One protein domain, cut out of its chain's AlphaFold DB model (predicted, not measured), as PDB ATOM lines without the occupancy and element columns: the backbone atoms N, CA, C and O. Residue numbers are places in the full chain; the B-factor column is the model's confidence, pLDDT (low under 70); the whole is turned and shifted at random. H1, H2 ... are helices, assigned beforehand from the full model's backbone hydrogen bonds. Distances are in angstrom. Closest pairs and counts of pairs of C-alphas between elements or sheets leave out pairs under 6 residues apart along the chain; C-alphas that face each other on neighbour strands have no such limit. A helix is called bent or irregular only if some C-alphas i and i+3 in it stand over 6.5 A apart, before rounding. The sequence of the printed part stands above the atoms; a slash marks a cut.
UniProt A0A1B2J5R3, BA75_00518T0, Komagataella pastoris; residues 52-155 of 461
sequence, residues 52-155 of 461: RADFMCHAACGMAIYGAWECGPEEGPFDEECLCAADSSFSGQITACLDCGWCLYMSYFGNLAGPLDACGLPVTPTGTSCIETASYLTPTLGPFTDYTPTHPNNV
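Overview. This is residues 52 to 155 of the 461 residues of the protein "BA75_00518T0" of Komagataella pastoris (UniProt A0A1B2J5R3). H1 and both arms of bent H3 form the core, with short H2 and H4 at opposite ends. The all-helix printed part has 104 residues and four named helices. It is compact, radius of gyration of the C-alphas 12.7 A, and spans 38 by 28 by 22 A.

Arrangement. H1, residues 55 to 69, touches H3a, residues 89 to 99, at a steep tilt of 41 degrees; C-alphas 67 and 90 are closest, 4.3 A. H1 touches H3b, residues 102 to 118, at a shallow tilt of 25 degrees. H2, residues 80 to 83, is close to H1 but not clearly touching. H4, residues 132 to 136, is apart from H1. Every O i to N i+4 pair is within hydrogen-bond range in H1, 4 of 7 in H3a, 7 of 13 in H3b, 0 of 1 in H4, where O i to N i+3 has 0 of 2.

Along the chain. H1, 21.5 A long, begins at C-alpha 55 (238.119, 167.957, 132.184); H4 ends at C-alpha 136 (237.458, 179.165, 117.089). H3 was assigned as one helix by its hydrogen bonds but is bent: C-alphas 99 and 102 are 7.8 A apart.

Size, cuts and confidence. The printed part has no cut; pLDDT is under 70 at residues 52 to 54 and 126 to 142.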
ATOM      1  N   ARG A  52     237.510 169.391 122.608       59.84
ATOM      2  CA  ARG A  52     238.750 170.171 122.639       59.84
ATOM      3  C   ARG A  52     239.711 169.569 123.649       59.84
ATOM      4  O   ARG A  52     240.732 169.115 123.195       59.84
ATOM      5  N   ALA A  53     239.385 169.409 124.925       66.56
ATOM      6  CA  ALA A  53     240.162 168.558 125.838       66.56
ATOM      7  C   ALA A  53     239.263 168.086 126.986       66.56
ATOM      8  O   ALA A  53     238.300 168.773 127.326       66.56
ATOM      9  N   ASP A  54     239.540 166.921 127.572       68.62
ATOM     10  CA  ASP A  54     238.749 166.448 128.707       68.62
ATOM     11  C   ASP A  54     238.982 167.310 129.967       68.62
ATOM     12  O   ASP A  54     239.960 168.054 130.089       68.62
ATOM     13  N   PHE A  55     238.060 167.210 130.926       72.31
ATOM     14  CA  PHE A  55     238.119 167.957 132.184       72.31
ATOM     15  C   PHE A  55     239.440 167.755 132.948       72.31
ATOM     16  O   PHE A  55     239.956 168.703 133.546       72.31
ATOM     17  N   MET A  56     240.000 166.542 132.927       78.19
ATOM     18  CA  MET A  56     241.251 166.250 133.626       78.19
ATOM     19  C   MET A  56     242.417 167.002 132.993       78.19
ATOM     20  O   MET A  56     243.291 167.467 133.721       78.19
ATOM     21  N   CYS A  57     242.395 167.199 131.675       78.25
ATOM     22  CA  CYS A  57     243.396 167.996 130.980       78.25
ATOM     23  C   CYS A  57     243.374 169.471 131.402       78.25
ATOM     24  O   CYS A  57     244.404 170.051 131.753       78.25
ATOM     25  N   HIS A  58     242.179 170.068 131.453       79.19
ATOM     26  CA  HIS A  58     242.006 171.429 131.959       79.19
ATOM     27  C   HIS A  58     242.481 171.568 133.409       79.19
ATOM     28  O   HIS A  58     243.157 172.541 133.743       79.19
ATOM     29  N   ALA A  59     242.151 170.593 134.261       81.50
ATOM     30  CA  ALA A  59     242.586 170.585 135.651       81.50
ATOM     31  C   ALA A  59     244.112 170.454 135.765       81.50
ATOM     32  O   ALA A  59     244.728 171.200 136.522       81.50
ATOM     33  N   ALA A  60     244.738 169.562 134.994       86.75
ATOM     34  CA  ALA A  60     246.186 169.392 134.990       86.75
ATOM     35  C   ALA A  60     246.900 170.686 134.579       86.75
ATOM     36  O   ALA A  60     247.727 171.192 135.334       86.75
ATOM     37  N   CYS A  61     246.527 171.271 133.438       86.81
ATOM     38  CA  CYS A  61     247.159 172.496 132.951       86.81
ATOM     39  C   CYS A  61     246.883 173.711 133.844       86.81
ATOM     40  O   CYS A  61     247.794 174.488 134.112       86.81
ATOM     41  N   GLY A  62     245.657 173.862 134.353       87.62
ATOM     42  CA  GLY A  62     245.326 174.940 135.285       87.62
ATOM     43  C   GLY A  62     246.124 174.846 136.585       87.62
ATOM     44  O   GLY A  62     246.696 175.835 137.031       87.62
ATOM     45  N   MET A  63     246.223 173.648 137.165       88.44
ATOM     46  CA  MET A  63     247.010 173.434 138.382       88.44
ATOM     47  C   MET A  63     248.514 173.588 138.140       88.44
ATOM     48  O   MET A  63     249.205 174.058 139.035       88.44
ATOM     49  N   ALA A  64     249.017 173.256 136.947       92.62
ATOM     50  CA  ALA A  64     250.405 173.529 136.587       92.62
ATOM     51  C   ALA A  64     250.696 175.040 136.558       92.62
ATOM     52  O   ALA A  64     251.695 175.465 137.121       92.62
ATOM     53  N   ILE A  65     249.805 175.861 135.985       91.81
ATOM     54  CA  ILE A  65     249.951 177.330 135.989       91.81
ATOM     55  C   ILE A  65     250.045 177.858 137.425       91.81
ATOM     56  O   ILE A  65     250.991 178.564 137.761       91.81
ATOM     57  N   TYR A  66     249.104 177.468 138.290       91.12
ATOM     58  CA  TYR A  66     249.133 177.889 139.691       91.12
ATOM     59  C   TYR A  66     250.378 177.384 140.423       91.12
ATOM     60  O   TYR A  66     250.986 178.144 141.169       91.12
ATOM     61  N   GLY A  67     250.785 176.137 140.173       92.19
ATOM     62  CA  GLY A  67     252.004 175.568 140.738       92.19
ATOM     63  C   GLY A  67     253.267 176.309 140.297       92.19
ATOM     64  O   GLY A  67     254.202 176.417 141.080       92.19
ATOM     65  N   ALA A  68     253.296 176.873 139.086       94.06
ATOM     66  CA  ALA A  68     254.410 177.708 138.649       94.06
ATOM     67  C   ALA A  68     254.471 179.041 139.409       94.06
ATOM     68  O   ALA A  68     255.553 179.491 139.785       94.06
ATOM     69  N   TRP A  69     253.314 179.644 139.689       93.19
ATOM     70  CA  TRP A  69     253.220 180.905 140.434       93.19
ATOM     71  C   TRP A  69     253.573 180.775 141.923       93.19
ATOM     72  O   TRP A  69     253.798 181.775 142.602       93.19
ATOM     73  N   GLU A  70     253.666 179.552 142.449       93.88
ATOM     74  CA  GLU A  70     254.242 179.302 143.777       93.88
ATOM     75  C   GLU A  70     255.765 179.525 143.792       93.88
ATOM     76  O   GLU A  70     256.324 179.851 144.838       93.88
ATOM     77  N   CYS A  71     256.419 179.406 142.632       95.88
ATOM     78  CA  CYS A  71     257.867 179.522 142.462       95.88
ATOM     79  C   CYS A  71     258.300 180.832 141.779       95.88
ATOM     80  O   CYS A  71     259.474 181.002 141.458       95.88
ATOM     81  N   GLY A  72     257.386 181.775 141.536       92.81
ATOM     82  CA  GLY A  72     257.707 183.068 140.929       92.81
ATOM     83  C   GLY A  72     256.470 183.895 140.566       92.81
ATOM     84  O   GLY A  72     255.351 183.392 140.628       92.81
ATOM     85  N   PRO A  73     256.638 185.176 140.197       90.44
ATOM     86  CA  PRO A  73     255.540 186.002 139.693       90.44
ATOM     87  C   PRO A  73     255.027 185.495 138.334       90.44
ATOM     88  O   PRO A  73     255.726 184.768 137.633       90.44
ATOM     89  N   GLU A  74     253.824 185.918 137.931       85.88
ATOM     90  CA  GLU A  74     253.177 185.442 136.695       85.88
ATOM     91  C   GLU A  74     254.022 185.690 135.435       85.88
ATOM     92  O   GLU A  74     254.043 184.848 134.540       85.88
ATOM     93  N   GLU A  75     254.752 186.811 135.378       84.56
ATOM     94  CA  GLU A  75     255.635 187.170 134.255       84.56
ATOM     95  C   GLU A  75     257.067 186.615 134.390       84.56
ATOM     96  O   GLU A  75     257.898 186.804 133.499       84.56
ATOM     97  N   GLY A  76     257.371 185.919 135.489       88.94
ATOM     98  CA  GLY A  76     258.723 185.495 135.845       88.94
ATOM     99  C   GLY A  76     259.638 186.640 136.333       88.94
ATOM    100  O   GLY A  76     259.201 187.782 136.495       88.94
ATOM    101  N   PRO A  77     260.927 186.355 136.600       91.56
ATOM    102  CA  PRO A  77     261.574 185.048 136.470       91.56
ATOM    103  C   PRO A  77     261.096 184.056 137.537       91.56
ATOM    104  O   PRO A  77     260.727 184.451 138.641       91.56
ATOM    105  N   PHE A  78     261.114 182.769 137.200       94.38
ATOM    106  CA  PHE A  78     260.791 181.690 138.131       94.38
ATOM    107  C   PHE A  78     262.062 181.183 138.813       94.38
ATOM    108  O   PHE A  78     263.128 181.148 138.202       94.38
ATOM    109  N   ASP A  79     261.944 180.781 140.074       96.06
ATOM    110  CA  ASP A  79     262.979 180.031 140.773       96.06
ATOM    111  C   ASP A  79     263.015 178.597 140.224       96.06
ATOM    112  O   ASP A  79     262.116 177.803 140.499       96.06
ATOM    113  N   GLU A  80     264.037 178.274 139.429       95.88
ATOM    114  CA  GLU A  80     264.202 176.960 138.793       95.88
ATOM    115  C   GLU A  80     264.364 175.819 139.809       95.88
ATOM    116  O   GLU A  80     263.890 174.708 139.558       95.88
ATOM    117  N   GLU A  81     264.983 176.075 140.969       96.62
ATOM    118  CA  GLU A  81     265.163 175.047 142.002       96.62
ATOM    119  C   GLU A  81     263.814 174.671 142.622       96.62
ATOM    120  O   GLU A  81     263.537 173.491 142.834       96.62
ATOM    121  N   CYS A  82     262.939 175.657 142.835       97.25
ATOM    122  CA  CYS A  82     261.558 175.437 143.262       97.25
ATOM    123  C   CYS A  82     260.707 174.811 142.149       97.25
ATOM    124  O   CYS A  82     260.037 173.800 142.363       97.25
ATOM    125  N   LEU A  83     260.722 175.412 140.957       97.19
ATOM    126  CA  LEU A  83     259.793 175.103 139.872       97.19
ATOM    127  C   LEU A  83     260.014 173.697 139.310       97.19
ATOM    128  O   LEU A  83     259.056 172.973 139.039       97.19
ATOM    129  N   CYS A  84     261.277 173.308 139.141       96.69
ATOM    130  CA  CYS A  84     261.651 172.066 138.470       96.69
ATOM    131  C   CYS A  84     261.958 170.928 139.459       96.69
ATOM    132  O   CYS A  84     262.350 169.833 139.044       96.69
ATOM    133  N   ALA A  85     261.765 171.152 140.767       96.62
ATOM    134  CA  ALA A  85     261.845 170.096 141.767       96.62
ATOM    135  C   ALA A  85     260.796 169.009 141.495       96.62
ATOM    136  O   ALA A  85     259.635 169.301 141.194       96.62
ATOM    137  N   ALA A  86     261.189 167.742 141.649       93.81
ATOM    138  CA  ALA A  86     260.336 166.589 141.345       93.81
ATOM    139  C   ALA A  86     259.047 166.526 142.188       93.81
ATOM    140  O   ALA A  86     258.079 165.885 141.783       93.81
ATOM    141  N   ASP A  87     259.040 167.163 143.357       91.81
ATOM    142  CA  ASP A  87     257.917 167.251 144.287       91.81
ATOM    143  C   ASP A  87     257.186 168.604 144.253       91.81
ATOM    144  O   ASP A  87     256.254 168.811 145.031       91.81
ATOM    145  N   SER A  88     257.554 169.504 143.336       94.62
ATOM    146  CA  SER A  88     256.835 170.764 143.131       94.62
ATOM    147  C   SER A  88     255.418 170.538 142.591       94.62
ATOM    148  O   SER A  88     255.147 169.607 141.820       94.62
ATOM    149  N   SER A  89     254.505 171.450 142.941       92.56
ATOM    150  CA  SER A  89     253.133 171.479 142.417       92.56
ATOM    151  C   SER A  89     253.103 171.558 140.884       92.56
ATOM    152  O   SER A  89     252.247 170.942 140.248       92.56
ATOM    153  N   PHE A  90     254.058 172.277 140.284       95.50
ATOM    154  CA  PHE A  90     254.227 172.364 138.834       95.50
ATOM    155  C   PHE A  90     254.598 171.006 138.227       95.50
ATOM    156  O   PHE A  90     253.874 170.491 137.368       95.50
ATOM    157  N   SER A  91     255.680 170.388 138.708       93.94
ATOM    158  CA  SER A  91     256.195 169.131 138.149       93.94
ATOM    159  C   SER A  91     255.209 167.969 138.303       93.94
ATOM    160  O   SER A  91     255.098 167.131 137.405       93.94
ATOM    161  N   GLY A  92     254.418 167.958 139.383       93.44
ATOM    162  CA  GLY A  92     253.357 166.967 139.592       93.44
ATOM    163  C   GLY A  92     252.243 167.001 138.536       93.44
ATOM    164  O   GLY A  92     251.604 165.979 138.286       93.44
ATOM    165  N   GLN A  93     252.034 168.148 137.882       91.38
ATOM    166  CA  GLN A  93     250.925 168.367 136.949       91.38
ATOM    167  C   GLN A  93     251.380 168.494 135.489       91.38
ATOM    168  O   GLN A  93     250.619 168.155 134.577       91.38
ATOM    169  N   ILE A  94     252.611 168.957 135.252       92.31
ATOM    170  CA  ILE A  94     253.061 169.369 133.918       92.31
ATOM    171  C   ILE A  94     253.143 168.213 132.920       92.31
ATOM    172  O   ILE A  94     252.827 168.408 131.751       92.31
ATOM    173  N   THR A  95     253.464 166.997 133.373       89.88
ATOM    174  CA  THR A  95     253.496 165.815 132.491       89.88
ATOM    175  C   THR A  95     252.104 165.525 131.932       89.88
ATOM    176  O   THR A  95     251.915 165.479 130.720       89.88
ATOM    177  N   ALA A  96     251.098 165.438 132.808       87.19
ATOM    178  CA  ALA A  96     249.718 165.212 132.391       87.19
ATOM    179  C   ALA A  96     249.192 166.358 131.514       87.19
ATOM    180  O   ALA A  96     248.461 166.105 130.563       87.19
ATOM    181  N   CYS A  97     249.589 167.604 131.803       88.19
ATOM    182  CA  CYS A  97     249.243 168.743 130.958       88.19
ATOM    183  C   CYS A  97     249.876 168.647 129.562       88.19
ATOM    184  O   CYS A  97     249.177 168.847 128.577       88.19
ATOM    185  N   LEU A  98     251.167 168.327 129.438       87.81
ATOM    186  CA  LEU A  98     251.838 168.239 128.134       87.81
ATOM    187  C   LEU A  98     251.326 167.066 127.281       87.81
ATOM    188  O   LEU A  98     251.264 167.185 126.053       87.81
ATOM    189  N   ASP A  99     250.897 165.979 127.925       85.38
ATOM    190  CA  ASP A  99     250.355 164.791 127.260       85.38
ATOM    191  C   ASP A  99     248.996 165.042 126.585       85.38
ATOM    192  O   ASP A  99     248.687 164.428 125.564       85.38
ATOM    193  N   CYS A 100     248.172 165.943 127.130       79.69
ATOM    194  CA  CYS A 100     246.817 166.217 126.631       79.69
ATOM    195  C   CYS A 100     246.627 167.653 126.112       79.69
ATOM    196  O   CYS A 100     245.618 167.969 125.480       79.69
ATOM    197  N   GLY A 101     247.582 168.539 126.398       79.56
ATOM    198  CA  GLY A 101     247.390 169.982 126.365       79.56
ATOM    199  C   GLY A 101     247.233 170.560 124.973       79.56
ATOM    200  O   GLY A 101     246.599 171.595 124.849       79.56
ATOM    201  N   TRP A 102     247.730 169.913 123.917       79.19
ATOM    202  CA  TRP A 102     247.801 170.474 122.554       79.19
ATOM    203  C   TRP A 102     246.571 171.262 122.099       79.19
ATOM    204  O   TRP A 102     246.686 172.326 121.497       79.19
ATOM    205  N   CYS A 103     245.378 170.802 122.455       72.94
ATOM    206  CA  CYS A 103     244.123 171.430 122.067       72.94
ATOM    207  C   CYS A 103     243.787 172.715 122.848       72.94
ATOM    208  O   CYS A 103     242.984 173.526 122.389       72.94
ATOM    209  N   LEU A 104     244.373 172.893 124.032       72.88
ATOM    210  CA  LEU A 104     244.273 174.088 124.869       72.88
ATOM    211  C   LEU A 104     245.496 175.003 124.705       72.88
ATOM    212  O   LEU A 104     245.561 176.032 125.374       72.88
ATOM    213  N   TYR A 105     246.432 174.677 123.803       76.88
ATOM    214  CA  TYR A 105     247.679 175.418 123.603       76.88
ATOM    215  C   TYR A 105     247.471 176.918 123.439       76.88
ATOM    216  O   TYR A 105     248.065 177.709 124.166       76.88
ATOM    217  N   MET A 106     246.524 177.316 122.591       70.75
ATOM    218  CA  MET A 106     246.163 178.724 122.395       70.75
ATOM    219  C   MET A 106     245.632 179.415 123.662       70.75
ATOM    220  O   MET A 106     245.684 180.635 123.767       70.75
ATOM    221  N   SER A 107     245.119 178.663 124.632       71.69
ATOM    222  CA  SER A 107     244.527 179.186 125.864       71.69
ATOM    223  C   SER A 107     245.455 179.140 127.076       71.69
ATOM    224  O   SER A 107     245.163 179.818 128.057       71.69
ATOM    225  N   TYR A 108     246.546 178.374 127.061       78.38
ATOM    226  CA  TYR A 108     247.486 178.347 128.190       78.38
ATOM    227  C   TYR A 108     248.913 178.728 127.822       78.38
ATOM    228  O   TYR A 108     249.684 178.998 128.738       78.38
ATOM    229  N   PHE A 109     249.289 178.760 126.536       81.75
ATOM    230  CA  PHE A 109     250.655 179.097 126.121       81.75
ATOM    231  C   PHE A 109     251.119 180.405 126.764       81.75
ATOM    232  O   PHE A 109     252.170 180.433 127.395       81.75
ATOM    233  N   GLY A 110     250.270 181.438 126.742       83.12
ATOM    234  CA  GLY A 110     250.574 182.730 127.357       83.12
ATOM    235  C   GLY A 110     250.852 182.688 128.866       83.12
ATOM    236  O   GLY A 110     251.373 183.663 129.385       83.12
ATOM    237  N   ASN A 111     250.529 181.597 129.567       86.81
ATOM    238  CA  ASN A 111     250.790 181.416 131.001       86.81
ATOM    239  C   ASN A 111     251.853 180.343 131.295       86.81
ATOM    240  O   ASN A 111     252.485 180.392 132.344       86.81
ATOM    241  N   LEU A 112     252.046 179.371 130.396       90.38
ATOM    242  CA  LEU A 112     252.963 178.243 130.604       90.38
ATOM    243  C   LEU A 112     254.279 178.355 129.835       90.38
ATOM    244  O   LEU A 112     255.204 177.622 130.170       90.38
ATOM    245  N   ALA A 113     254.403 179.245 128.849       90.50
ATOM    246  CA  ALA A 113     255.617 179.336 128.037       90.50
ATOM    247  C   ALA A 113     256.874 179.627 128.878       90.50
ATOM    248  O   ALA A 113     257.863 178.915 128.738       90.50
ATOM    249  N   GLY A 114     256.809 180.598 129.798       93.00
ATOM    250  CA  GLY A 114     257.913 180.914 130.710       93.00
ATOM    251  C   GLY A 114     258.295 179.752 131.640       93.00
ATOM    252  O   GLY A 114     259.449 179.332 131.615       93.00
ATOM    253  N   PRO A 115     257.355 179.185 132.425       94.69
ATOM    254  CA  PRO A 115     257.640 178.040 133.296       94.69
ATOM    255  C   PRO A 115     258.160 176.796 132.561       94.69
ATOM    256  O   PRO A 115     259.055 176.110 133.050       94.69
ATOM    257  N   LEU A 116     257.609 176.494 131.379       94.12
ATOM    258  CA  LEU A 116     258.068 175.371 130.557       94.12
ATOM    259  C   LEU A 116     259.509 175.579 130.093       94.12
ATOM    260  O   LEU A 116     260.318 174.658 130.191       94.12
ATOM    261  N   ASP A 117     259.838 176.786 129.633       94.00
ATOM    262  CA  ASP A 117     261.196 177.103 129.206       94.00
ATOM    263  C   ASP A 117     262.190 177.067 130.364       94.00
ATOM    264  O   ASP A 117     263.245 176.459 130.221       94.00
ATOM    265  N   ALA A 118     261.826 177.615 131.526       94.62
ATOM    266  CA  ALA A 118     262.667 177.598 132.723       94.62
ATOM    267  C   ALA A 118     263.083 176.170 133.127       94.62
ATOM    268  O   ALA A 118     264.221 175.948 133.522       94.62
ATOM    269  N   CYS A 119     262.201 175.178 132.952       95.31
ATOM    270  CA  CYS A 119     262.529 173.770 133.207       95.31
ATOM    271  C   CYS A 119     263.072 173.004 131.988       95.31
ATOM    272  O   CYS A 119     263.208 171.779 132.043       95.31
ATOM    273  N   GLY A 120     263.340 173.682 130.869       93.88
ATOM    274  CA  GLY A 120     263.805 173.050 129.634       93.88
ATOM    275  C   GLY A 120     262.828 172.037 129.041       93.88
ATOM    276  O   GLY A 120     263.251 171.125 128.320       93.88
ATOM    277  N   LEU A 121     261.544 172.185 129.372       92.31
ATOM    278  CA  LEU A 121     260.432 171.392 128.872       92.31
ATOM    279  C   LEU A 121     259.933 171.976 127.549       92.31
ATOM    280  O   LEU A 121     260.045 173.184 127.331       92.31
ATOM    281  N   PRO A 122     259.334 171.149 126.677       88.12
ATOM    282  CA  PRO A 122     258.847 171.628 125.398       88.12
ATOM    283  C   PRO A 122     257.741 172.670 125.612       88.12
ATOM    284  O   PRO A 122     256.684 172.377 126.173       88.12
ATOM    285  N   VAL A 123     257.981 173.895 125.136       87.12
ATOM    286  CA  VAL A 123     257.006 175.002 125.210       87.12
ATOM    287  C   VAL A 123     255.777 174.753 124.339       87.12
ATOM    288  O   VAL A 123     254.746 175.388 124.533       87.12
ATOM    289  N   THR A 124     255.871 173.813 123.398       80.56
ATOM    290  CA  THR A 124     254.753 173.232 122.656       80.56
ATOM    291  C   THR A 124     254.477 171.826 123.192       80.56
ATOM    292  O   THR A 124     255.380 170.990 123.160       80.56
ATOM    293  N   PRO A 125     253.256 171.509 123.640       74.62
ATOM    294  CA  PRO A 125     252.908 170.155 124.057       74.62
ATOM    295  C   PRO A 125     253.135 169.142 122.946       74.62
ATOM    296  O   PRO A 125     253.070 169.466 121.763       74.62
ATOM    297  N   THR A 126     253.355 167.898 123.337       69.69
ATOM    298  CA  THR A 126     253.623 166.791 122.414       69.69
ATOM    299  C   THR A 126     252.408 165.893 122.204       69.69
ATOM    300  O   THR A 126     252.396 165.092 121.268       69.69
ATOM    301  N   GLY A 127     251.370 166.027 123.040       66.88
ATOM    302  CA  GLY A 127     250.108 165.315 122.877       66.88
ATOM    303  C   GLY A 127     249.452 165.599 121.526       66.88
ATOM    304  O   GLY A 127     249.311 166.743 121.131       66.88
ATOM    305  N   THR A 128     249.016 164.574 120.797       61.28
ATOM    306  CA  THR A 128     248.351 164.752 119.487       61.28
ATOM    307  C   THR A 128     246.854 164.445 119.524       61.28
ATOM    308  O   THR A 128     246.183 164.485 118.493       61.28
ATOM    309  N   SER A 129     246.304 164.080 120.685       56.53
ATOM    310  CA  SER A 129     244.907 163.660 120.814       56.53
ATOM    311  C   SER A 129     243.970 164.863 120.926       56.53
ATOM    312  O   SER A 129     243.551 165.231 122.018       56.53
ATOM    313  N   CYS A 130     243.620 165.450 119.782       60.06
ATOM    314  CA  CYS A 130     242.626 166.518 119.671       60.06
ATOM    315  C   CYS A 130     241.690 166.269 118.485       60.06
ATOM    316  O   CYS A 130     242.095 165.652 117.499       60.06
ATOM    317  N   ILE A 131     240.460 166.796 118.535       52.03
ATOM    318  CA  ILE A 131     239.615 166.932 117.340       52.03
ATOM    319  C   ILE A 131     239.763 168.348 116.753       52.03
ATOM    320  O   ILE A 131     239.857 169.330 117.490       52.03
ATOM    321  N   GLU A 132     239.756 168.453 115.422       50.78
ATOM    322  CA  GLU A 132     240.133 169.625 114.600       50.78
ATOM    323  C   GLU A 132     239.378 170.951 114.864       50.78
ATOM    324  O   GLU A 132     239.720 171.985 114.296       50.78
ATOM    325  N   THR A 133     238.361 170.988 115.728       50.53
ATOM    326  CA  THR A 133     237.490 172.169 115.919       50.53
ATOM    327  C   THR A 133     237.980 173.196 116.958       50.53
ATOM    328  O   THR A 133     237.209 174.057 117.389       50.53
ATOM    329  N   ALA A 134     239.246 173.141 117.386       52.62
ATOM    330  CA  ALA A 134     239.815 174.085 118.364       52.62
ATOM    331  C   ALA A 134     240.062 175.509 117.810       52.62
ATOM    332  O   ALA A 134     240.239 176.447 118.581       52.62
ATOM    333  N   SER A 135     239.981 175.696 116.491       48.97
ATOM    334  CA  SER A 135     240.328 176.920 115.747       48.97
ATOM    335  C   SER A 135     239.446 178.158 115.991       48.97
ATOM    336  O   SER A 135     239.742 179.221 115.457       48.97
ATOM    337  N   TYR A 136     238.388 178.056 116.802       49.69
ATOM    338  CA  TYR A 136     237.458 179.165 117.089       49.69
ATOM    339  C   TYR A 136     237.488 179.656 118.541       49.69
ATOM    340  O   TYR A 136     236.610 180.421 118.940       49.69
ATOM    341  N   LEU A 137     238.424 179.178 119.364       52.19
ATOM    342  CA  LEU A 137     238.539 179.660 120.738       52.19
ATOM    343  C   LEU A 137     239.238 181.015 120.787       52.19
ATOM    344  O   LEU A 137     240.252 181.227 120.127       52.19
ATOM    345  N   THR A 138     238.707 181.907 121.618       53.75
ATOM    346  CA  THR A 138     239.403 183.132 122.003       53.75
ATOM    347  C   THR A 138     240.596 182.743 122.885       53.75
ATOM    348  O   THR A 138     240.378 182.098 123.915       53.75
ATOM    349  N   PRO A 139     241.837 183.089 122.508       58.84
ATOM    350  CA  PRO A 139     243.015 182.831 123.329       58.84
ATOM    351  C   PRO A 139     242.872 183.482 124.706       58.84
ATOM    352  O   PRO A 139     242.359 184.598 124.823       58.84
ATOM    353  N   THR A 140     243.364 182.813 125.746       58.88
ATOM    354  CA  THR A 140     243.623 183.500 127.014       58.88
ATOM    355  C   THR A 140     244.921 184.270 126.833       58.88
ATOM    356  O   THR A 140     245.952 183.677 126.517       58.88
ATOM    357  N   LEU A 141     244.878 185.585 127.025       62.84
ATOM    358  CA  LEU A 141     246.079 186.412 127.009       62.84
ATOM    359  C   LEU A 141     246.751 186.296 128.379       62.84
ATOM    360  O   LEU A 141     246.231 186.814 129.362       62.84
ATOM    361  N   GLY A 142     247.856 185.556 128.439       69.00
ATOM    362  CA  GLY A 142     248.789 185.596 129.566       69.00
ATOM    363  C   GLY A 142     249.992 186.493 129.245       69.00
ATOM    364  O   GLY A 142     250.087 187.000 128.126       69.00
ATOM    365  N   PRO A 143     250.921 186.699 130.188       79.44
ATOM    366  CA  PRO A 143     252.050 187.616 130.002       79.44
ATOM    367  C   PRO A 143     253.050 187.180 128.916       79.44
ATOM    368  O   PRO A 143     253.820 187.998 128.422       79.44
ATOM    369  N   PHE A 144     253.019 185.914 128.497       80.12
ATOM    370  CA  PHE A 144     253.963 185.326 127.545       80.12
ATOM    371  C   PHE A 144     253.440 185.259 126.095       80.12
ATOM    372  O   PHE A 144     253.772 184.336 125.355       80.12
ATOM    373  N   THR A 145     252.600 186.204 125.656       73.06
ATOM    374  CA  THR A 145     252.014 186.178 124.296       73.06
ATOM    375  C   THR A 145     253.031 186.350 123.166       73.06
ATOM    376  O   THR A 145     252.828 185.767 122.108       73.06
ATOM    377  N   ASP A 146     254.127 187.079 123.405       76.12
ATOM    378  CA  ASP A 146     255.242 187.282 122.459       76.12
ATOM    379  C   ASP A 146     256.543 186.650 122.994       76.12
ATOM    380  O   ASP A 146     257.627 187.238 122.971       76.12
ATOM    381  N   TYR A 147     256.424 185.448 123.560       81.00
ATOM    382  CA  TYR A 147     257.529 184.782 124.235       81.00
ATOM    383  C   TYR A 147     258.549 184.174 123.270       81.00
ATOM    384  O   TYR A 147     258.205 183.391 122.385       81.00
ATOM    385  N   THR A 148     259.824 184.494 123.494       86.75
ATOM    386  CA  THR A 148     260.956 183.870 122.803       86.75
ATOM    387  C   THR A 148     261.633 182.886 123.758       86.75
ATOM    388  O   THR A 148     262.121 183.333 124.797       86.75
ATOM    389  N   PRO A 149     261.680 181.578 123.435       85.94
ATOM    390  CA  PRO A 149     262.365 180.592 124.263       85.94
ATOM    391  C   PRO A 149     263.841 180.934 124.438       85.94
ATOM    392  O   PRO A 149     264.530 181.285 123.476       85.94
ATOM    393  N   THR A 150     264.320 180.816 125.668       87.69
ATOM    394  CA  THR A 150     265.711 181.091 126.043       87.69
ATOM    395  C   THR A 150     266.472 179.819 126.392       87.69
ATOM    396  O   THR A 150     267.695 179.771 126.243       87.69
ATOM    397  N   HIS A 151     265.766 178.768 126.809       89.06
ATOM    398  CA  HIS A 151     266.381 177.520 127.213       89.06
ATOM    399  C   HIS A 151     266.896 176.737 125.992       89.06
ATOM    400  O   HIS A 151     266.152 176.550 125.026       89.06
ATOM    401  N   PRO A 152     268.132 176.194 126.021       88.12
ATOM    402  CA  PRO A 152     268.766 175.550 124.864       88.12
ATOM    403  C   PRO A 152     267.928 174.469 124.165       88.12
ATOM    404  O   PRO A 152     267.999 174.329 122.949       88.12
ATOM    405  N   ASN A 153     267.124 173.719 124.921       87.62
ATOM    406  CA  ASN A 153     266.246 172.669 124.388       87.62
ATOM    407  C   ASN A 153     265.079 173.198 123.537       87.62
ATOM    408  O   ASN A 153     264.536 172.449 122.730       87.62
ATOM    409  N   ASN A 154     264.682 174.455 123.736       84.50
ATOM    410  CA  ASN A 154     263.501 175.055 123.117       84.50
ATOM    411  C   ASN A 154     263.846 176.104 122.060       84.50
ATOM    412  O   ASN A 154     262.958 176.552 121.336       84.50
ATOM    413  N   VAL A 155     265.118 176.498 121.955       86.56
ATOM    414  CA  VAL A 155     265.583 177.358 120.869       86.56
ATOM    415  C   VAL A 155     265.500 176.556 119.562       86.56
ATOM    416  O   VAL A 155     266.183 175.534 119.438       86.56
TER     417      VAL A 155